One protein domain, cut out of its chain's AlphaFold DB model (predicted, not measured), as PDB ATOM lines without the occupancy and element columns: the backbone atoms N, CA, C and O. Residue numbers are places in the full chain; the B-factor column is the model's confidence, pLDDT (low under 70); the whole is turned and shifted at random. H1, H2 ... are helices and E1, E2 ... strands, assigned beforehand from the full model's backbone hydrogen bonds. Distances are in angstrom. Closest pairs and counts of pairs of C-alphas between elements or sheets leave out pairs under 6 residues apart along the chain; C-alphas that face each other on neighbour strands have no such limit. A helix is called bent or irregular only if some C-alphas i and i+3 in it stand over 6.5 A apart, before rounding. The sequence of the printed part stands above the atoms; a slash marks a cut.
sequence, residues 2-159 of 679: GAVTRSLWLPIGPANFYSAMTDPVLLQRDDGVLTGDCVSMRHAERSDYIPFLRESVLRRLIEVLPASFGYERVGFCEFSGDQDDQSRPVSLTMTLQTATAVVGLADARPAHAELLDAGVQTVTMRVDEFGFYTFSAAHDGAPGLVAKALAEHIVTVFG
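This is residues 2 to 159 of the 679 residues of an uncharacterized protein of Allocatelliglobosispora scoriae (UniProt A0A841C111). A twisted wall of six antiparallel strands has three helices, H3, H4 and H5, over one of its faces: H5 covers the side of E1 and E6, H3 covers E4, and the irregular H4 packs beside H5. The short H1 sits at one end of H3, and the short H2 lies off the sheet, close to H3. The printed part has 158 residues with five named helices and six named strands, in the chain order E1 H1 E2 H2 H3 E3 E4 H4 E5 E6 H5; across the sheet the order is E1 E6 E5 E4 E3 E2. The class is mixed, helices and strands. The whole is compact, with a radius of gyration of the C-alphas of 15.9 A and spans of 48 by 33 by 30 A.

E1, residues 2 to 9, begins at C-alpha 2 (188.328, 230.376, 128.275) and is 23.9 A long from first to last C-alpha. E6 is residues 132 to 139, 22.6 A, and E5 is residues 120 to 128, 23.8 A. E4, residues 89 to 97, is 24.0 A long and begins at C-alpha 89 (213.011, 214.185, 131.947). E3 is residues 75 to 79 and E2 residues 35 to 38. H5, residues 143 to 158, is the longest helix by residues, 22.4 A long, and ends at C-alpha 158 (208.223, 231.812, 142.823). H3, residues 57 to 69, is 16.0 A long and H4, residues 109 to 117, is 12.2 A long. H1 is residues 14 to 18 and H2 residues 41 to 45.

E1 and E2 are the edge strands of the sheet. E1 and E6 are antiparallel at 162 degrees, with N 6 and O 135 at 2.9 A. E5 and E6 form a hairpin, with N 134 and O 126 at 2.8 A. E5 and E4 have N 94 and O 125 at 2.8 A. E3 and E4 form a second hairpin, with N 93 and O 76 at 2.8 A. E3 and E2 have N 38 and O 75 at 2.8 A. These N and O pairs are within hydrogen-bond range. H3 and H5 on one face of the sheet make two layers, helices over strands. H5 is over E1 and E6 at a height over the sheet of 8.8 A, slantwise to the strands at 35 degrees to E1 on the local plane; its closest C-alphas to E1 are those of Ala 147 and Val 4, 6.2 A apart. H3, at a height of 9.8 A, runs along the strands at 2 degrees to E4 on the local plane. H4 is on the same face, at a height of 10.4 A; it is irregular, with C-alphas 111 and 114 7.1 A apart. H4 and H5 touch at a shallow tilt of 16 degrees, opposite ways, the closest C-alphas being those of Leu 115 and Ala 149, 5.3 A. H1 only grazes the sheet; H3 touches it with residues 57 to 58 alone, the closest C-alphas being those of Phe 17 and Val 57, 5.1 A. H2 is not on the sheet and is close to but not clearly touching H3, with the C-alphas of His 43 and Glu 63 6.8 A apart. In H1, H2 and H5 every O i to N i+4 pair is within hydrogen-bond range; H3 has 7 of 9 and H4 2 of 5, with 2 of 6 O i to N i+3 pairs in H4.

The C-alphas of Asp 85 and Ala 142 are the two farthest apart, 47.9 A. The printed part has no cut. The links H1 to E2, H2 to H3 and E4 to H4 are long. The mean pLDDT of the printed part is 83.1; residues 19 to 36, 43 to 44, 47, 83 to 85 and 101 to 111 are under 70.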
ATOM      1  N   GLY A   2     187.183 229.612 128.774       95.88
ATOM      2  CA  GLY A   2     188.328 230.376 128.275       95.88
ATOM      3  C   GLY A   2     189.637 229.833 128.842       95.88
ATOM      4  O   GLY A   2     189.628 229.137 129.860       95.88
ATOM      5  N   ALA A   3     190.752 230.156 128.189       97.06
ATOM      6  CA  ALA A   3     192.090 229.890 128.701       97.06
ATOM      7  C   ALA A   3     192.907 231.185 128.696       97.06
ATOM      8  O   ALA A   3     192.922 231.916 127.704       97.06
ATOM      9  N   VAL A   4     193.591 231.459 129.804       97.88
ATOM     10  CA  VAL A   4     194.557 232.554 129.915       97.88
ATOM     11  C   VAL A   4     195.912 231.959 130.247       97.88
ATOM     12  O   VAL A   4     196.039 231.225 131.226       97.88
ATOM     13  N   THR A   5     196.921 232.320 129.457       98.19
ATOM     14  CA  THR A   5     198.283 231.816 129.625       98.19
ATOM     15  C   THR A   5     199.242 232.932 130.016       98.19
ATOM     16  O   THR A   5     199.208 234.042 129.474       98.19
ATOM     17  N   ARG A   6     200.110 232.631 130.980       98.25
ATOM     18  CA  ARG A   6     201.216 233.479 131.421       98.25
ATOM     19  C   ARG A   6     202.482 232.638 131.474       98.25
ATOM     20  O   ARG A   6     202.434 231.493 131.909       98.25
ATOM     21  N   SER A   7     203.601 233.207 131.053       98.25
ATOM     22  CA  SER A   7     204.887 232.512 131.077       98.25
ATOM     23  C   SER A   7     205.996 233.402 131.601       98.25
ATOM     24  O   SER A   7     205.897 234.629 131.564       98.25
ATOM     25  N   LEU A   8     207.057 232.773 132.084       97.88
ATOM     26  CA  LEU A   8     208.292 233.426 132.503       97.88
ATOM     27  C   LEU A   8     209.470 232.472 132.272       97.88
ATOM     28  O   LEU A   8     209.294 231.255 132.206       97.88
ATOM     29  N   TRP A   9     210.669 233.027 132.118       97.31
ATOM     30  CA  TRP A   9     211.893 232.251 131.954       97.31
ATOM     31  C   TRP A   9     212.765 232.443 133.187       97.31
ATOM     32  O   TRP A   9     212.991 233.578 133.607       97.31
ATOM     33  N   LEU A  10     213.248 231.345 133.762       95.75
ATOM     34  CA  LEU A  10     214.234 231.361 134.841       95.75
ATOM     35  C   LEU A  10     215.432 230.522 134.404       95.75
ATOM     36  O   LEU A  10     215.234 229.459 133.825       95.75
ATOM     37  N   PRO A  11     216.669 230.932 134.717       92.81
ATOM     38  CA  PRO A  11     217.847 230.188 134.321       92.81
ATOM     39  C   PRO A  11     217.861 228.838 135.042       92.81
ATOM     40  O   PRO A  11     217.912 228.758 136.274       92.81
ATOM     41  N   ILE A  12     217.815 227.772 134.250       89.06
ATOM     42  CA  ILE A  12     217.996 226.389 134.681       89.06
ATOM     43  C   ILE A  12     219.017 225.777 133.731       89.06
ATOM     44  O   ILE A  12     218.891 225.890 132.515       89.06
ATOM     45  N   GLY A  13     220.050 225.144 134.281       80.69
ATOM     46  CA  GLY A  13     220.886 224.251 133.484       80.69
ATOM     47  C   GLY A  13     220.187 222.895 133.356       80.69
ATOM     48  O   GLY A  13     219.645 222.449 134.368       80.69
ATOM     49  N   PRO A  14     220.257 222.192 132.210       82.88
ATOM     50  CA  PRO A  14     219.657 220.864 132.063       82.88
ATOM     51  C   PRO A  14     220.035 219.928 133.219       82.88
ATOM     52  O   PRO A  14     219.172 219.338 133.854       82.88
ATOM     53  N   ALA A  15     221.309 219.920 133.628       80.69
ATOM     54  CA  ALA A  15     221.761 219.163 134.796       80.69
ATOM     55  C   ALA A  15     221.010 219.522 136.096       80.69
ATOM     56  O   ALA A  15     220.689 218.638 136.879       80.69
ATOM     57  N   ASN A  16     220.676 220.795 136.326       81.44
ATOM     58  CA  ASN A  16     219.913 221.242 137.498       81.44
ATOM     59  C   ASN A  16     218.410 220.941 137.391       81.44
ATOM     60  O   ASN A  16     217.719 220.961 138.413       81.44
ATOM     61  N   PHE A  17     217.899 220.659 136.189       83.25
ATOM     62  CA  PHE A  17     216.534 220.178 136.007       83.25
ATOM     63  C   PHE A  17     216.393 218.755 136.558       83.25
ATOM     64  O   PHE A  17     215.489 218.499 137.349       83.25
ATOM     65  N   TYR A  18     217.340 217.862 136.234       75.12
ATOM     66  CA  TYR A  18     217.200 216.419 136.474       75.12
ATOM     67  C   TYR A  18     218.330 215.749 137.281       75.12
ATOM     68  O   TYR A  18     218.386 214.521 137.289       75.12
ATOM     69  N   SER A  19     219.203 216.476 138.003       69.06
ATOM     70  CA  SER A  19     220.362 215.901 138.747       69.06
ATOM     71  C   SER A  19     220.037 214.759 139.735       69.06
ATOM     72  O   SER A  19     220.945 214.144 140.289       69.06
ATOM     73  N   ALA A  20     218.760 214.428 139.919       53.97
ATOM     74  CA  ALA A  20     218.227 213.318 140.692       53.97
ATOM     75  C   ALA A  20     218.202 211.945 139.971       53.97
ATOM     76  O   ALA A  20     217.511 211.050 140.441       53.97
ATOM     77  N   MET A  21     218.978 211.705 138.902       49.72
ATOM     78  CA  MET A  21     219.097 210.361 138.274       49.72
ATOM     79  C   MET A  21     219.651 209.263 139.214       49.72
ATOM     80  O   MET A  21     219.765 208.108 138.818       49.72
ATOM     81  N   THR A  22     219.994 209.597 140.460       54.81
ATOM     82  CA  THR A  22     220.354 208.628 141.508       54.81
ATOM     83  C   THR A  22     219.201 208.274 142.450       54.81
ATOM     84  O   THR A  22     219.381 207.381 143.272       54.81
ATOM     85  N   ASP A  23     218.033 208.921 142.341       63.06
ATOM     86  CA  ASP A  23     216.880 208.659 143.207       63.06
ATOM     87  C   ASP A  23     215.769 207.918 142.430       63.06
ATOM     88  O   ASP A  23     214.847 208.554 141.908       63.06
ATOM     89  N   PRO A  24     215.829 206.571 142.322       62.22
ATOM     90  CA  PRO A  24     214.803 205.767 141.644       62.22
ATOM     91  C   PRO A  24     213.406 205.931 142.267       62.22
ATOM     92  O   PRO A  24     212.415 205.499 141.691       62.22
ATOM     93  N   VAL A  25     213.322 206.572 143.434       59.41
ATOM     94  CA  VAL A  25     212.097 206.856 144.179       59.41
ATOM     95  C   VAL A  25     211.212 207.902 143.490       59.41
ATOM     96  O   VAL A  25     210.006 207.893 143.712       59.41
ATOM     97  N   LEU A  26     211.767 208.795 142.660       61.81
ATOM     98  CA  LEU A  26     210.993 209.874 142.020       61.81
ATOM     99  C   LEU A  26     210.248 209.447 140.749       61.81
ATOM    100  O   LEU A  26     209.359 210.169 140.297       61.81
ATOM    101  N   LEU A  27     210.616 208.304 140.166       63.00
ATOM    102  CA  LEU A  27     210.101 207.828 138.886       63.00
ATOM    103  C   LEU A  27     209.467 206.448 139.075       63.00
ATOM    104  O   LEU A  27     210.158 205.430 139.031       63.00
ATOM    105  N   GLN A  28     208.146 206.404 139.263       63.66
ATOM    106  CA  GLN A  28     207.417 205.151 139.083       63.66
ATOM    107  C   GLN A  28     207.277 204.906 137.582       63.66
ATOM    108  O   GLN A  28     206.632 205.659 136.857       63.66
ATOM    109  N   ARG A  29     207.970 203.877 137.096       59.25
ATOM    110  CA  ARG A  29     207.925 203.467 135.695       59.25
ATOM    111  C   ARG A  29     206.887 202.360 135.554       59.25
ATOM    112  O   ARG A  29     207.228 201.197 135.747       59.25
ATOM    113  N   ASP A  30     205.657 202.727 135.217       58.03
ATOM    114  CA  ASP A  30     204.631 201.753 134.839       58.03
ATOM    115  C   ASP A  30     204.852 201.291 133.383       58.03
ATOM    116  O   ASP A  30     205.013 202.086 132.457       58.03
ATOM    117  N   ASP A  31     204.923 199.974 133.191       56.28
ATOM    118  CA  ASP A  31     204.648 199.256 131.936       56.28
ATOM    119  C   ASP A  31     205.397 199.660 130.645       56.28
ATOM    120  O   ASP A  31     204.929 199.433 129.530       56.28
ATOM    121  N   GLY A  32     206.625 200.176 130.751       60.09
ATOM    122  CA  GLY A  32     207.556 200.249 129.611       60.09
ATOM    123  C   GLY A  32     207.322 201.392 128.615       60.09
ATOM    124  O   GLY A  32     208.108 201.527 127.674       60.09
ATOM    125  N   VAL A  33     206.335 202.264 128.838       61.19
ATOM    126  CA  VAL A  33     206.175 203.528 128.099       61.19
ATOM    127  C   VAL A  33     206.848 204.656 128.891       61.19
ATOM    128  O   VAL A  33     206.603 204.830 130.078       61.19
ATOM    129  N   LEU A  34     207.732 205.425 128.244       57.50
ATOM    130  CA  LEU A  34     208.505 206.536 128.834       57.50
ATOM    131  C   LEU A  34     207.659 207.807 129.086       57.50
ATOM    132  O   LEU A  34     208.114 208.924 128.858       57.50
ATOM    133  N   THR A  35     206.418 207.651 129.536       59.12
ATOM    134  CA  THR A  35     205.575 208.739 130.047       59.12
ATOM    135  C   THR A  35     205.246 208.385 131.482       59.12
ATOM    136  O   THR A  35     204.387 207.541 131.729       59.12
ATOM    137  N   GLY A  36     206.028 208.935 132.407       69.75
ATOM    138  CA  GLY A  36     205.998 208.545 133.809       69.75
ATOM    139  C   GLY A  36     205.290 209.588 134.651       69.75
ATOM    140  O   GLY A  36     205.634 210.774 134.599       69.75
ATOM    141  N   ASP A  37     204.342 209.123 135.450       82.31
ATOM    142  CA  ASP A  37     203.877 209.852 136.617       82.31
ATOM    143  C   ASP A  37     205.064 210.051 137.578       82.31
ATOM    144  O   ASP A  37     205.803 209.126 137.929       82.31
ATOM    145  N   CYS A  38     205.278 211.298 137.975       82.00
ATOM    146  CA  CYS A  38     206.374 211.755 138.814       82.00
ATOM    147  C   CYS A  38     205.822 212.114 140.199       82.00
ATOM    148  O   CYS A  38     205.021 213.043 140.336       82.00
ATOM    149  N   VAL A  39     206.258 211.386 141.233       82.56
ATOM    150  CA  VAL A  39     205.783 211.544 142.619       82.56
ATOM    151  C   VAL A  39     206.960 211.496 143.585       82.56
ATOM    152  O   VAL A  39     207.826 210.634 143.481       82.56
ATOM    153  N   SER A  40     206.988 212.388 144.581       80.19
ATOM    154  CA  SER A  40     207.945 212.266 145.689       80.19
ATOM    155  C   SER A  40     207.403 211.321 146.759       80.19
ATOM    156  O   SER A  40     206.504 211.687 147.522       80.19
ATOM    157  N   MET A  41     207.971 210.110 146.871       71.81
ATOM    158  CA  MET A  41     207.557 209.168 147.927       71.81
ATOM    159  C   MET A  41     207.851 209.697 149.335       71.81
ATOM    160  O   MET A  41     207.133 209.364 150.273       71.81
ATOM    161  N   ARG A  42     208.832 210.598 149.498       73.00
ATOM    162  CA  ARG A  42     209.124 211.206 150.808       73.00
ATOM    163  C   ARG A  42     207.934 211.989 151.357       73.00
ATOM    164  O   ARG A  42     207.679 211.938 152.556       73.00
ATOM    165  N   HIS A  43     207.179 212.650 150.481       66.19
ATOM    166  CA  HIS A  43     205.952 213.351 150.856       66.19
ATOM    167  C   HIS A  43     204.781 212.381 151.096       66.19
ATOM    168  O   HIS A  43     203.865 212.681 151.865       66.19
ATOM    169  N   ALA A  44     204.768 211.221 150.436       68.38
ATOM    170  CA  ALA A  44     203.740 210.208 150.662       68.38
ATOM    171  C   ALA A  44     203.896 209.528 152.035       68.38
ATOM    172  O   ALA A  44     202.898 209.235 152.688       68.38
ATOM    173  N   GLU A  45     205.135 209.315 152.478       75.50
ATOM    174  CA  GLU A  45     205.447 208.549 153.689       75.50
ATOM    175  C   GLU A  45     205.532 209.391 154.968       75.50
ATOM    176  O   GLU A  45     205.315 208.867 156.061       75.50
ATOM    177  N   ARG A  46     205.865 210.686 154.863       76.69
ATOM    178  CA  ARG A  46     206.137 211.549 156.022       76.69
ATOM    179  C   ARG A  46     205.427 212.894 155.914       76.69
ATOM    180  O   ARG A  46     205.750 213.712 155.058       76.69
ATOM    181  N   SER A  47     204.487 213.146 156.825       67.75
ATOM    182  CA  SER A  47     203.765 214.426 156.915       67.75
ATOM    183  C   SER A  47     204.619 215.581 157.450       67.75
ATOM    184  O   SER A  47     204.217 216.732 157.334       67.75
ATOM    185  N   ASP A  48     205.766 215.283 158.060       70.25
ATOM    186  CA  ASP A  48     206.728 216.230 158.637       70.25
ATOM    187  C   ASP A  48     207.943 216.495 157.727       70.25
ATOM    188  O   ASP A  48     208.883 217.186 158.123       70.25
ATOM    189  N   TYR A  49     207.951 215.952 156.506       76.44
ATOM    190  CA  TYR A  49     209.064 216.108 155.577       76.44
ATOM    191  C   TYR A  49     209.181 217.544 155.042       76.44
ATOM    192  O   TYR A  49     208.221 218.113 154.519       76.44
ATOM    193  N   ILE A  50     210.391 218.105 155.119       71.00
ATOM    194  CA  ILE A  50     210.722 219.432 154.592       71.00
ATOM    195  C   ILE A  50     211.527 219.263 153.299       71.00
ATOM    196  O   ILE A  50     212.619 218.691 153.343       71.00
ATOM    197  N   PRO A  51     211.050 219.801 152.165       75.38
ATOM    198  CA  PRO A  51     211.800 219.770 150.917       75.38
ATOM    199  C   PRO A  51     213.119 220.538 151.060       75.38
ATOM    200  O   PRO A  51     213.130 221.715 151.449       75.38
ATOM    201  N   PHE A  52     214.242 219.914 150.710       76.38
ATOM    202  CA  PHE A  52     215.549 220.571 150.784       76.38
ATOM    203  C   PHE A  52     215.714 221.606 149.658       76.38
ATOM    204  O   PHE A  52     215.292 221.407 148.523       76.38
ATOM    205  N   LEU A  53     216.376 222.736 149.941       73.06
ATOM    206  CA  LEU A  53     216.647 223.762 148.916       73.06
ATOM    207  C   LEU A  53     217.733 223.371 147.912       73.06
ATOM    208  O   LEU A  53     217.812 223.960 146.836       73.06
ATOM    209  N   ARG A  54     218.621 222.448 148.285       75.50
ATOM    210  CA  ARG A  54     219.791 222.060 147.479       75.50
ATOM    211  C   ARG A  54     219.463 221.018 146.406       75.50
ATOM    212  O   ARG A  54     220.377 220.453 145.816       75.50
ATOM    213  N   GLU A  55     218.187 220.745 146.192       79.88
ATOM    214  CA  GLU A  55     217.727 219.727 145.258       79.88
ATOM    215  C   GLU A  55     217.499 220.300 143.859       79.88
ATOM    216  O   GLU A  55     217.518 221.517 143.650       79.88
ATOM    217  N   SER A  56     217.324 219.399 142.890       87.81
ATOM    218  CA  SER A  56     217.008 219.770 141.515       87.81
ATOM    219  C   SER A  56     215.701 220.557 141.446       87.81
ATOM    220  O   SER A  56     214.833 220.452 142.320       87.81
ATOM    221  N   VAL A  57     215.536 221.329 140.373       90.44
ATOM    222  CA  VAL A  57     214.310 222.105 140.161       90.44
ATOM    223  C   VAL A  57     213.090 221.189 140.104       90.44
ATOM    224  O   VAL A  57     212.102 221.453 140.782       90.44
ATOM    225  N   LEU A  58     213.176 220.087 139.354       90.31
ATOM    226  CA  LEU A  58     212.082 219.126 139.215       90.31
ATOM    227  C   LEU A  58     211.628 218.597 140.578       90.31
ATOM    228  O   LEU A  58     210.439 218.599 140.889       90.31
ATOM    229  N   ARG A  59     212.585 218.220 141.428       88.62
ATOM    230  CA  ARG A  59     212.289 217.708 142.760       88.62
ATOM    231  C   ARG A  59     211.664 218.772 143.656       88.62
ATOM    232  O   ARG A  59     210.647 218.513 144.294       88.62
ATOM    233  N   ARG A  60     212.222 219.986 143.648       90.25
ATOM    234  CA  ARG A  60     211.678 221.119 144.406       90.25
ATOM    235  C   ARG A  60     210.226 221.401 144.019       90.25
ATOM    236  O   ARG A  60     209.416 221.629 144.909       90.25
ATOM    237  N   LEU A  61     209.883 221.351 142.731       92.62
ATOM    238  CA  LEU A  61     208.513 221.573 142.254       92.62
ATOM    239  C   LEU A  61     207.556 220.473 142.726       92.62
ATOM    240  O   LEU A  61     206.519 220.794 143.304       92.62
ATOM    241  N   ILE A  62     207.928 219.199 142.553       90.94
ATOM    242  CA  ILE A  62     207.104 218.046 142.961       90.94
ATOM    243  C   ILE A  62     206.877 218.024 144.477       90.94
ATOM    244  O   ILE A  62     205.825 217.597 144.940       90.94
ATOM    245  N   GLU A  63     207.846 218.483 145.265       88.50
ATOM    246  CA  GLU A  63     207.739 218.462 146.724       88.50
ATOM    247  C   GLU A  63     207.057 219.716 147.293       88.50
ATOM    248  O   GLU A  63     206.268 219.611 148.227       88.50
ATOM    249  N   VAL A  64     207.323 220.907 146.742       90.25
ATOM    250  CA  VAL A  64     206.812 222.174 147.295       90.25
ATOM    251  C   VAL A  64     205.427 222.533 146.781       90.25
ATOM    252  O   VAL A  64     204.608 223.005 147.572       90.25
ATOM    253  N   LEU A  65     205.151 222.349 145.484       91.56
ATOM    254  CA  LEU A  65     203.882 222.787 144.898       91.56
ATOM    255  C   LEU A  65     202.670 222.083 145.523       91.56
ATOM    256  O   LEU A  65     201.719 222.783 145.877       91.56
ATOM    257  N   PRO A  66     202.693 220.758 145.757       89.12
ATOM    258  CA  PRO A  66     201.593 220.092 146.447       89.12
ATOM    259  C   PRO A  66     201.511 220.474 147.925       89.12
ATOM    260  O   PRO A  66     200.421 220.721 148.438       89.12
ATOM    261  N   ALA A  67     202.659 220.567 148.606       84.75
ATOM    262  CA  ALA A  67     202.724 220.847 150.040       84.75
ATOM    263  C   ALA A  67     202.260 222.264 150.407       84.75
ATOM    264  O   ALA A  67     201.687 222.472 151.474       84.75
ATOM    265  N   SER A  68     202.540 223.242 149.542       86.31
ATOM    266  CA  SER A  68     202.427 224.670 149.881       86.31
ATOM    267  C   SER A  68     201.380 225.406 149.050       86.31
ATOM    268  O   SER A  68     200.851 226.420 149.494       86.31
ATOM    269  N   PHE A  69     201.074 224.894 147.855       89.31
ATOM    270  CA  PHE A  69     200.236 225.562 146.857       89.31
ATOM    271  C   PHE A  69     199.152 224.640 146.282       89.31
ATOM    272  O   PHE A  69     198.644 224.900 145.196       89.31
ATOM    273  N   GLY A  70     198.835 223.528 146.953       87.88
ATOM    274  CA  GLY A  70     197.680 222.688 146.622       87.88
ATOM    275  C   GLY A  70     197.691 222.032 145.237       87.88
ATOM    276  O   GLY A  70     196.643 221.565 144.795       87.88
ATOM    277  N   TYR A  71     198.832 221.998 144.539       92.06
ATOM    278  CA  TYR A  71     198.953 221.256 143.281       92.06
ATOM    279  C   TYR A  71     198.769 219.752 143.522       92.06
ATOM    280  O   TYR A  71     199.002 219.235 144.618       92.06
ATOM    281  N   GLU A  72     198.367 219.031 142.482       90.88
ATOM    282  CA  GLU A  72     198.286 217.577 142.502       90.88
ATOM    283  C   GLU A  72     199.650 216.971 142.861       90.88
ATOM    284  O   GLU A  72     200.703 217.425 142.411       90.88
ATOM    285  N   ARG A  73     199.630 215.929 143.702       87.94
ATOM    286  CA  ARG A  73     200.847 215.235 144.163       87.94
ATOM    287  C   ARG A  73     201.561 214.468 143.050       87.94
ATOM    288  O   ARG A  73     202.716 214.092 143.230       87.94
ATOM    289  N   VAL A  74     200.855 214.214 141.953       87.88
ATOM    290  CA  VAL A  74     201.357 213.525 140.771       87.88
ATOM    291  C   VAL A  74     201.586 214.565 139.686       87.88
ATOM    292  O   VAL A  74     200.655 215.255 139.274       87.88
ATOM    293  N   GLY A  75     202.838 214.710 139.261       89.12
ATOM    294  CA  GLY A  75     203.193 215.464 138.064       89.12
ATOM    295  C   GLY A  75     203.392 214.529 136.876       89.12
ATOM    296  O   GLY A  75     203.710 213.362 137.056       89.12
ATOM    297  N   PHE A  76     203.257 215.042 135.661       91.00
ATOM    298  CA  PHE A  76     203.527 214.300 134.434       91.00
ATOM    299  C   PHE A  76     204.867 214.734 133.841       91.00
ATOM    300  O   PHE A  76     205.044 215.916 133.538       91.00
ATOM    301  N   CYS A  77     205.804 213.801 133.663       89.81
ATOM    302  CA  CYS A  77     207.108 214.090 133.069       89.81
ATOM    303  C   CYS A  77     207.191 213.625 131.606       89.81
ATOM    304  O   CYS A  77     206.928 212.461 131.298       89.81
ATOM    305  N   GLU A  78     207.633 214.510 130.710       89.19
ATOM    306  CA  GLU A  78     208.055 214.132 129.353       89.19
ATOM    307  C   GLU A  78     209.543 213.771 129.375       89.19
ATOM    308  O   GLU A  78     210.336 214.477 130.001       89.19
ATOM    309  N   PHE A  79     209.940 212.707 128.675       86.62
ATOM    310  CA  PHE A  79     211.328 212.240 128.616       86.62
ATOM    311  C   PHE A  79     211.964 212.491 127.244       86.62
ATOM    312  O   PHE A  79     211.284 212.506 126.220       86.62
ATOM    313  N   SER A  80     213.286 212.672 127.225       85.75
ATOM    314  CA  SER A  80     214.075 212.793 126.000       85.75
ATOM    315  C   SER A  80     213.932 211.531 125.151       85.75
ATOM    316  O   SER A  80     214.123 210.423 125.654       85.75
ATOM    317  N   GLY A  81     213.659 211.698 123.856       76.19
ATOM    318  CA  GLY A  81     213.600 210.598 122.885       76.19
ATOM    319  C   GLY A  81     214.967 210.121 122.377       76.19
ATOM    320  O   GLY A  81     215.011 209.378 121.397       76.19
ATOM    321  N   ASP A  82     216.065 210.574 122.987       75.19
ATOM    322  CA  ASP A  82     217.422 210.180 122.606       75.19
ATOM    323  C   ASP A  82     217.611 208.674 122.846       75.19
ATOM    324  O   ASP A  82     217.241 208.152 123.896       75.19
ATOM    325  N   GLN A  83     218.156 207.968 121.849       53.72
ATOM    326  CA  GLN A  83     218.276 206.501 121.833       53.72
ATOM    327  C   GLN A  83     219.333 205.940 122.802       53.72
ATOM    328  O   GLN A  83     219.453 204.721 122.915       53.72
ATOM    329  N   ASP A  84     220.086 206.800 123.489       59.91
ATOM    330  CA  ASP A  84     221.093 206.383 124.463       59.91
ATOM    331  C   ASP A  84     220.453 206.028 125.821       59.91
ATOM    332  O   ASP A  84     219.410 206.564 126.194       59.91
ATOM    333  N   ASP A  85     221.113 205.145 126.584       52.78
ATOM    334  CA  ASP A  85     220.690 204.495 127.848       52.78
ATOM    335  C   ASP A  85     220.261 205.422 129.018       52.78
ATOM    336  O   ASP A  85     220.065 204.969 130.147       52.78
ATOM    337  N   GLN A  86     220.096 206.728 128.803       70.00
ATOM    338  CA  GLN A  86     219.692 207.691 129.825       70.00
ATOM    339  C   GLN A  86     218.531 208.562 129.344       70.00
ATOM    340  O   GLN A  86     218.686 209.765 129.132       70.00
ATOM    341  N   SER A  87     217.340 207.965 129.227       75.44
ATOM    342  CA  SER A  87     216.093 208.727 129.118       75.44
ATOM    343  C   SER A  87     216.005 209.699 130.300       75.44
ATOM    344  O   SER A  87     215.829 209.267 131.442       75.44
ATOM    345  N   ARG A  88     216.152 211.001 130.043       84.25
ATOM    346  CA  ARG A  88     216.072 212.045 131.072       84.25
ATOM    347  C   ARG A  88     214.760 212.817 130.948       84.25
ATOM    348  O   ARG A  88     214.276 212.972 129.828       84.25
ATOM    349  N   PRO A  89     214.176 213.319 132.046       88.06
ATOM    350  CA  PRO A  89     213.011 214.185 131.947       88.06
ATOM    351  C   PRO A  89     213.419 215.513 131.295       88.06
ATOM    352  O   PRO A  89     214.398 216.137 131.704       88.06
ATOM    353  N   VAL A  90     212.663 215.939 130.287       91.94
ATOM    354  CA  VAL A  90     212.846 217.204 129.555       91.94
ATOM    355  C   VAL A  90     211.759 218.221 129.885       91.94
ATOM    356  O   VAL A  90     211.947 219.414 129.655       91.94
ATOM    357  N   SER A  91     210.628 217.775 130.436       93.50
ATOM    358  CA  SER A  91     209.588 218.666 130.944       93.50
ATOM    359  C   SER A  91     208.794 218.032 132.089       93.50
ATOM    360  O   SER A  91     208.782 216.811 132.248       93.50
ATOM    361  N   LEU A  92     208.155 218.875 132.898       94.19
ATOM    362  CA  LEU A  92     207.250 218.502 133.983       94.19
ATOM    363  C   LEU A  92     205.966 219.326 133.859       94.19
ATOM    364  O   LEU A  92     206.022 220.551 133.739       94.19
ATOM    365  N   THR A  93     204.819 218.661 133.947       95.94
ATOM    366  CA  THR A  93     203.493 219.278 133.994       95.94
ATOM    367  C   THR A  93     202.813 218.955 135.320       95.94
ATOM    368  O   THR A  93     202.783 217.802 135.735       95.94
ATOM    369  N   MET A  94     202.257 219.960 135.992       95.62
ATOM    370  CA  MET A  94     201.509 219.803 137.241       95.62
ATOM    371  C   MET A  94     200.198 220.578 137.171       95.62
ATOM    372  O   MET A  94     200.150 221.683 136.625       95.62
ATOM    373  N   THR A  95     199.146 220.025 137.766       95.50
ATOM    374  CA  THR A  95     197.806 220.618 137.745       95.50
ATOM    375  C   THR A  95     197.384 221.036 139.147       95.50
ATOM    376  O   THR A  95     197.644 220.341 140.122       95.50
ATOM    377  N   LEU A  96     196.734 222.187 139.252       93.31
ATOM    378  CA  LEU A  96     196.078 222.689 140.452       93.31
ATOM    379  C   LEU A  96     194.576 222.743 140.185       93.31
ATOM    380  O   LEU A  96     194.135 223.433 139.263       93.31
ATOM    381  N   GLN A  97     193.794 222.059 141.015       92.75
ATOM    382  CA  GLN A  97     192.336 222.167 141.044       92.75
ATOM    383  C   GLN A  97     191.934 223.147 142.153       92.75
ATOM    384  O   GLN A  97     192.067 222.853 143.341       92.75
ATOM    385  N   THR A  98     191.448 224.335 141.784       85.00
ATOM    386  CA  THR A  98     191.260 225.444 142.743       85.00
ATOM    387  C   THR A  98     190.216 225.128 143.817       85.00
ATOM    388  O   THR A  98     190.378 225.520 144.971       85.00
ATOM    389  N   ALA A  99     189.172 224.372 143.466       79.00
ATOM    390  CA  ALA A  99     188.077 224.023 144.373       79.00
ATOM    391  C   ALA A  99     188.477 223.015 145.468       79.00
ATOM    392  O   ALA A  99     187.950 223.068 146.580       79.00
ATOM    393  N   THR A 100     189.397 222.094 145.176       71.88
ATOM    394  CA  THR A 100     189.817 221.030 146.106       71.88
ATOM    395  C   THR A 100     191.027 221.432 146.949       71.88
ATOM    396  O   THR A 100     191.186 220.927 148.061       71.88
ATOM    397  N   ALA A 101     191.810 222.417 146.497       61.97
ATOM    398  CA  ALA A 101     192.983 222.941 147.201       61.97
ATOM    399  C   ALA A 101     192.683 223.570 148.585       61.97
ATOM    400  O   ALA A 101     193.596 223.791 149.378       61.97
ATOM    401  N   VAL A 102     191.414 223.842 148.917       59.59
ATOM    402  CA  VAL A 102     190.998 224.487 150.183       59.59
ATOM    403  C   VAL A 102     191.009 223.519 151.385       59.59
ATOM    404  O   VAL A 102     191.011 223.954 152.544       59.59
ATOM    405  N   VAL A 103     191.021 222.203 151.147       55.53
ATOM    406  CA  VAL A 103     190.837 221.185 152.192       55.53
ATOM    407  C   VAL A 103     192.190 220.696 152.727       55.53
ATOM    408  O   VAL A 103     192.776 219.767 152.185       55.53
ATOM    409  N   GLY A 104     192.682 221.294 153.820       58.03
ATOM    410  CA  GLY A 104     193.742 220.689 154.655       58.03
ATOM    411  C   GLY A 104     194.920 221.580 155.064       58.03
ATOM    412  O   GLY A 104     195.628 221.225 156.001       58.03
ATOM    413  N   LEU A 105     195.113 222.747 154.442       60.44
ATOM    414  CA  LEU A 105     196.210 223.677 154.757       60.44
ATOM    415  C   LEU A 105     195.639 225.043 155.161       60.44
ATOM    416  O   LEU A 105     195.304 225.865 154.310       60.44
ATOM    417  N   ALA A 106     195.505 225.289 156.469       56.22
ATOM    418  CA  ALA A 106     194.940 226.539 156.994       56.22
ATOM    419  C   ALA A 106     195.698 227.795 156.505       56.22
ATOM    420  O   ALA A 106     195.062 228.823 156.270       56.22
ATOM    421  N   ASP A 107     197.006 227.670 156.254       57.44
ATOM    422  CA  ASP A 107     197.886 228.761 155.814       57.44
ATOM    423  C   ASP A 107     198.035 228.892 154.284       57.44
ATOM    424  O   ASP A 107     198.525 229.918 153.821       57.44
ATOM    425  N   ALA A 108     197.589 227.910 153.483       55.88
ATOM    426  CA  ALA A 108     197.642 227.974 152.009       55.88
ATOM    427  C   ALA A 108     196.449 228.734 151.391       55.88
ATOM    428  O   ALA A 108     196.438 229.053 150.202       55.88
ATOM    429  N   ARG A 109     195.450 229.090 152.212       55.69
ATOM    430  CA  ARG A 109     194.247 229.825 151.791       55.69
ATOM    431  C   ARG A 109     194.486 231.137 151.022       55.69
ATOM    432  O   ARG A 109     193.689 231.389 150.120       55.69
ATOM    433  N   PRO A 110     195.505 231.978 151.299       61.97
ATOM    434  CA  PRO A 110     195.637 233.247 150.589       61.97
ATOM    435  C   PRO A 110     196.117 233.089 149.138       61.97
ATOM    436  O   PRO A 110     195.742 233.909 148.309       61.97
ATOM    437  N   ALA A 111     196.880 232.043 148.798       69.88
ATOM    438  CA  ALA A 111     197.471 231.910 147.459       69.88
ATOM    439  C   ALA A 111     196.434 231.602 146.360       69.88
ATOM    440  O   ALA A 111     196.609 231.994 145.210       69.88
ATOM    441  N   HIS A 112     195.339 230.916 146.707       85.25
ATOM    442  CA  HIS A 112     194.335 230.447 145.738       85.25
ATOM    443  C   HIS A 112     193.023 231.227 145.763       85.25
ATOM    444  O   HIS A 112     192.219 231.076 144.843       85.25
ATOM    445  N   ALA A 113     192.797 232.049 146.793       88.12
ATOM    446  CA  ALA A 113     191.562 232.812 146.939       88.12
ATOM    447  C   ALA A 113     191.310 233.707 145.716       88.12
ATOM    448  O   ALA A 113     190.233 233.661 145.135       88.12
ATOM    449  N   GLU A 114     192.339 234.417 145.246       92.19
ATOM    450  CA  GLU A 114     192.212 235.304 144.085       92.19
ATOM    451  C   GLU A 114     191.912 234.551 142.781       92.19
ATOM    452  O   GLU A 114     191.180 235.057 141.930       92.19
ATOM    453  N   LEU A 115     192.444 233.334 142.617       94.88
ATOM    454  CA  LEU A 115     192.144 232.482 141.460       94.88
ATOM    455  C   LEU A 115     190.679 232.034 141.479       94.88
ATOM    456  O   LEU A 115     189.997 232.112 140.457       94.88
ATOM    457  N   LEU A 116     190.195 231.589 142.642       93.69
ATOM    458  CA  LEU A 116     188.814 231.152 142.816       93.69
ATOM    459  C   LEU A 116     187.834 232.313 142.598       93.69
ATOM    460  O   LEU A 116     186.878 232.169 141.837       93.69
ATOM    461  N   ASP A 117     188.119 233.477 143.186       94.25
ATOM    462  CA  ASP A 117     187.319 234.699 143.038       94.25
ATOM    463  C   ASP A 117     187.286 235.190 141.582       94.25
ATOM    464  O   ASP A 117     186.276 235.717 141.111       94.25
ATOM    465  N   ALA A 118     188.373 234.978 140.833       96.12
ATOM    466  CA  ALA A 118     188.438 235.269 139.404       96.12
ATOM    467  C   ALA A 118     187.722 234.225 138.521       96.12
ATOM    468  O   ALA A 118     187.678 234.398 137.301       96.12
ATOM    469  N   GLY A 119     187.155 233.157 139.094       95.88
ATOM    470  CA  GLY A 119     186.453 232.100 138.361       95.88
ATOM    471  C   GLY A 119     187.383 231.120 137.638       95.88
ATOM    472  O   GLY A 119     187.008 230.580 136.593       95.88
ATOM    473  N   VAL A 120     188.604 230.924 138.149       96.69
ATOM    474  CA  VAL A 120     189.550 229.908 137.663       96.69
ATOM    475  C   VAL A 120     189.205 228.559 138.279       96.69
ATOM    476  O   VAL A 120     189.115 228.435 139.499       96.69
ATOM    477  N   GLN A 121     189.048 227.539 137.437       95.31
ATOM    478  CA  GLN A 121     188.748 226.174 137.877       95.31
ATOM    479  C   GLN A 121     190.017 225.330 138.012       95.31
ATOM    480  O   GLN A 121     190.205 224.607 138.991       95.31
ATOM    481  N   THR A 122     190.903 225.436 137.022       96.44
ATOM    482  CA  THR A 122     192.152 224.676 136.977       96.44
ATOM    483  C   THR A 122     193.302 225.553 136.507       96.44
ATOM    484  O   THR A 122     193.128 226.444 135.671       96.44
ATOM    485  N   VAL A 123     194.490 225.297 137.052       96.75
ATOM    486  CA  VAL A 123     195.748 225.886 136.588       96.75
ATOM    487  C   VAL A 123     196.711 224.760 136.254       96.75
ATOM    488  O   VAL A 123     197.049 223.956 137.117       96.75
ATOM    489  N   THR A 124     197.188 224.720 135.017       97.38
ATOM    490  CA  THR A 124     198.235 223.792 134.586       97.38
ATOM    491  C   THR A 124     199.552 224.548 134.502       97.38
ATOM    492  O   THR A 124     199.649 225.537 133.778       97.38
ATOM    493  N   MET A 125     200.558 224.093 135.246       97.50
ATOM    494  CA  MET A 125     201.931 224.578 135.161       97.50
ATOM    495  C   MET A 125     202.768 223.576 134.367       97.50
ATOM    496  O   MET A 125     202.850 222.414 134.753       97.50
ATOM    497  N   ARG A 126     203.436 224.031 133.309       97.00
ATOM    498  CA  ARG A 126     204.466 223.280 132.584       97.00
ATOM    499  C   ARG A 126     205.818 223.955 132.770       97.00
ATOM    500  O   ARG A 126     205.900 225.177 132.671       97.00
ATOM    501  N   VAL A 127     206.865 223.175 133.005       96.62
ATOM    502  CA  VAL A 127     208.262 223.627 132.997       96.62
ATOM    503  C   VAL A 127     209.094 222.730 132.085       96.62
ATOM    504  O   VAL A 127     208.879 221.519 132.079       96.62
ATOM    505  N   ASP A 128     210.032 223.296 131.326       95.69
ATOM    506  CA  ASP A 128     210.998 222.534 130.522       95.69
ATOM    507  C   ASP A 128     212.440 222.603 131.070       95.69
ATOM    508  O   ASP A 128     212.766 223.412 131.946       95.69
ATOM    509  N   GLU A 129     213.322 221.745 130.546       94.31
ATOM    510  CA  GLU A 129     214.739 221.670 130.943       94.31
ATOM    511  C   GLU A 129     215.550 222.937 130.607       94.31
ATOM    512  O   GLU A 129     216.669 223.101 131.100       94.31
ATOM    513  N   PHE A 130     214.984 223.848 129.807       95.56
ATOM    514  CA  PHE A 130     215.578 225.137 129.441       95.56
ATOM    515  C   PHE A 130     215.068 226.294 130.306       95.56
ATOM    516  O   PHE A 130     215.507 227.431 130.119       95.56
ATOM    517  N   GLY A 131     214.172 226.020 131.258       95.69
ATOM    518  CA  GLY A 131     213.693 226.990 132.233       95.69
ATOM    519  C   GLY A 131     212.532 227.862 131.783       95.69
ATOM    520  O   GLY A 131     212.300 228.912 132.386       95.69
ATOM    521  N   PHE A 132     211.779 227.443 130.766       97.62
ATOM    522  CA  PHE A 132     210.500 228.064 130.435       97.62
ATOM    523  C   PHE A 132     209.397 227.512 131.326       97.62
ATOM    524  O   PHE A 132     209.130 226.315 131.317       97.62
ATOM    525  N   TYR A 133     208.736 228.399 132.067       97.94
ATOM    526  CA  TYR A 133     207.565 228.078 132.874       97.94
ATOM    527  C   TYR A 133     206.327 228.662 132.207       97.94
ATOM    528  O   TYR A 133     206.295 229.853 131.893       97.94
ATOM    529  N   THR A 134     205.299 227.843 132.033       98.31
ATOM    530  CA  THR A 134     204.018 228.219 131.436       98.31
ATOM    531  C   THR A 134     202.889 227.857 132.379       98.31
ATOM    532  O   THR A 134     202.762 226.707 132.783       98.31
ATOM    533  N   PHE A 135     202.047 228.832 132.694       98.25
ATOM    534  CA  PHE A 135     200.844 228.664 133.493       98.25
ATOM    535  C   PHE A 135     199.633 228.934 132.615       98.25
ATOM    536  O   PHE A 135     199.492 230.036 132.085       98.25
ATOM    537  N   SER A 136     198.752 227.950 132.499       98.06
ATOM    538  CA  SER A 136     197.497 228.054 131.758       98.06
ATOM    539  C   SER A 136     196.330 227.883 132.720       98.06
ATOM    540  O   SER A 136     196.189 226.834 133.343       98.06
ATOM    541  N   ALA A 137     195.509 228.922 132.853       97.81
ATOM    542  CA  ALA A 137     194.326 228.924 133.703       97.81
ATOM    543  C   ALA A 137     193.069 228.706 132.859       97.81
ATOM    544  O   ALA A 137     192.765 229.525 131.986       97.81
ATOM    545  N   ALA A 138     192.329 227.633 133.134       97.56
ATOM    546  CA  ALA A 138     191.022 227.395 132.537       97.56
ATOM    547  C   ALA A 138     189.937 228.033 133.416       97.56
ATOM    548  O   ALA A 138     189.903 227.830 134.636       97.56
ATOM    549  N   HIS A 139     189.074 228.851 132.809       97.00
ATOM    550  CA  HIS A 139     188.206 229.755 133.561       97.00
ATOM    551  C   HIS A 139     186.835 229.987 132.915       97.00
ATOM    552  O   HIS A 139     186.665 229.875 131.694       97.00
ATOM    553  N   ASP A 140     185.896 230.420 133.759       96.69
ATOM    554  CA  ASP A 140     184.591 230.968 133.358       96.69
ATOM    555  C   ASP A 140     184.468 232.476 133.641       96.69
ATOM    556  O   ASP A 140     183.522 233.121 133.191       96.69
ATOM    557  N   GLY A 141     185.430 233.060 134.368       95.38
ATOM    558  CA  GLY A 141     185.435 234.482 134.716       95.38
ATOM    559  C   GLY A 141     185.941 235.417 133.611       95.38
ATOM    560  O   GLY A 141     186.269 235.004 132.498       95.38
ATOM    561  N   ALA A 142     186.029 236.712 133.930       96.94
ATOM    562  CA  ALA A 142     186.516 237.727 132.998       96.94
ATOM    563  C   ALA A 142     188.033 237.564 132.733       96.94
ATOM    564  O   ALA A 142     188.807 237.569 133.695       96.94
ATOM    565  N   PRO A 143     188.498 237.523 131.463       97.00
ATOM    566  CA  PRO A 143     189.903 237.252 131.134       97.00
ATOM    567  C   PRO A 143     190.908 238.182 131.825       97.00
ATOM    568  O   PRO A 143     191.976 237.742 132.233       97.00
ATOM    569  N   GLY A 144     190.568 239.465 132.001       97.00
ATOM    570  CA  GLY A 144     191.441 240.432 132.675       97.00
ATOM    571  C   GLY A 144     191.634 240.154 134.170       97.00
ATOM    572  O   GLY A 144     192.750 240.285 134.672       97.00
ATOM    573  N   LEU A 145     190.575 239.728 134.870       96.69
ATOM    574  CA  LEU A 145     190.654 239.344 136.285       96.69
ATOM    575  C   LEU A 145     191.442 238.047 136.446       96.69
ATOM    576  O   LEU A 145     192.337 237.981 137.283       96.69
ATOM    577  N   VAL A 146     191.184 237.065 135.579       97.25
ATOM    578  CA  VAL A 146     191.918 235.793 135.546       97.25
ATOM    579  C   VAL A 146     193.399 236.025 135.273       97.25
ATOM    580  O   VAL A 146     194.249 235.480 135.968       97.25
ATOM    581  N   ALA A 147     193.733 236.884 134.309       97.31
ATOM    582  CA  ALA A 147     195.118 237.190 133.980       97.31
ATOM    583  C   ALA A 147     195.862 237.892 135.123       97.31
ATOM    584  O   ALA A 147     197.067 237.686 135.262       97.31
ATOM    585  N   LYS A 148     195.163 238.719 135.913       96.75
ATOM    586  CA  LYS A 148     195.713 239.355 137.114       96.75
ATOM    587  C   LYS A 148     195.919 238.328 138.229       96.75
ATOM    588  O   LYS A 148     197.033 238.223 138.725       96.75
ATOM    589  N   ALA A 149     194.891 237.548 138.559       96.50
ATOM    590  CA  ALA A 149     194.964 236.511 139.589       96.50
ATOM    591  C   ALA A 149     196.046 235.466 139.273       96.50
ATOM    592  O   ALA A 149     196.794 235.050 140.151       96.50
ATOM    593  N   LEU A 150     196.201 235.094 137.997       97.00
ATOM    594  CA  LEU A 150     197.260 234.188 137.560       97.00
ATOM    595  C   LEU A 150     198.660 234.791 137.742       97.00
ATOM    596  O   LEU A 150     199.580 234.079 138.130       97.00
ATOM    597  N   ALA A 151     198.832 236.091 137.490       96.12
ATOM    598  CA  ALA A 151     200.105 236.767 137.725       96.12
ATOM    599  C   ALA A 151     200.448 236.842 139.223       96.12
ATOM    600  O   ALA A 151     201.593 236.587 139.591       96.12
ATOM    601  N   GLU A 152     199.471 237.132 140.088       95.06
ATOM    602  CA  GLU A 152     199.661 237.124 141.548       95.06
ATOM    603  C   GLU A 152     199.982 235.719 142.073       95.06
ATOM    604  O   GLU A 152     200.877 235.552 142.903       95.06
ATOM    605  N   HIS A 153     199.333 234.685 141.531       95.12
ATOM    606  CA  HIS A 153     199.651 233.293 141.851       95.12
ATOM    607  C   HIS A 153     201.092 232.935 141.467       95.12
ATOM    608  O   HIS A 153     201.821 232.375 142.279       95.12
ATOM    609  N   ILE A 154     201.547 233.321 140.271       95.69
ATOM    610  CA  ILE A 154     202.938 233.118 139.827       95.69
ATOM    611  C   ILE A 154     203.938 233.805 140.771       95.69
ATOM    612  O   ILE A 154     204.941 233.197 141.154       95.69
ATOM    613  N   VAL A 155     203.664 235.054 141.165       94.06
ATOM    614  CA  VAL A 155     204.485 235.789 142.141       94.06
ATOM    615  C   VAL A 155     204.479 235.073 143.489       94.06
ATOM    616  O   VAL A 155     205.524 234.936 144.104       94.06
ATOM    617  N   THR A 156     203.346 234.531 143.923       91.62
ATOM    618  CA  THR A 156     203.263 233.789 145.187       91.62
ATOM    619  C   THR A 156     204.040 232.464 145.127       91.62
ATOM    620  O   THR A 156     204.684 232.088 146.102       91.62
ATOM    621  N   VAL A 157     204.032 231.770 143.982       92.81
ATOM    622  CA  VAL A 157     204.733 230.487 143.785       92.81
ATOM    623  C   VAL A 157     206.256 230.651 143.746       92.81
ATOM    624  O   VAL A 157     206.976 229.859 144.362       92.81
ATOM    625  N   PHE A 158     206.773 231.643 143.013       93.31
ATOM    626  CA  PHE A 158     208.223 231.812 142.823       93.31
ATOM    627  C   PHE A 158     208.845 232.944 143.626       93.31
ATOM    628  O   PHE A 158     210.042 232.890 143.899       93.31
ATOM    629  N   GLY A 159     208.063 233.959 143.964       84.12
ATOM    630  CA  GLY A 159     208.509 235.135 144.690       84.12
ATOM    631  C   GLY A 159     208.687 234.863 146.179       84.12
ATOM    632  O   GLY A 159     209.298 233.881 146.596       84.12
TER     633      GLY A 159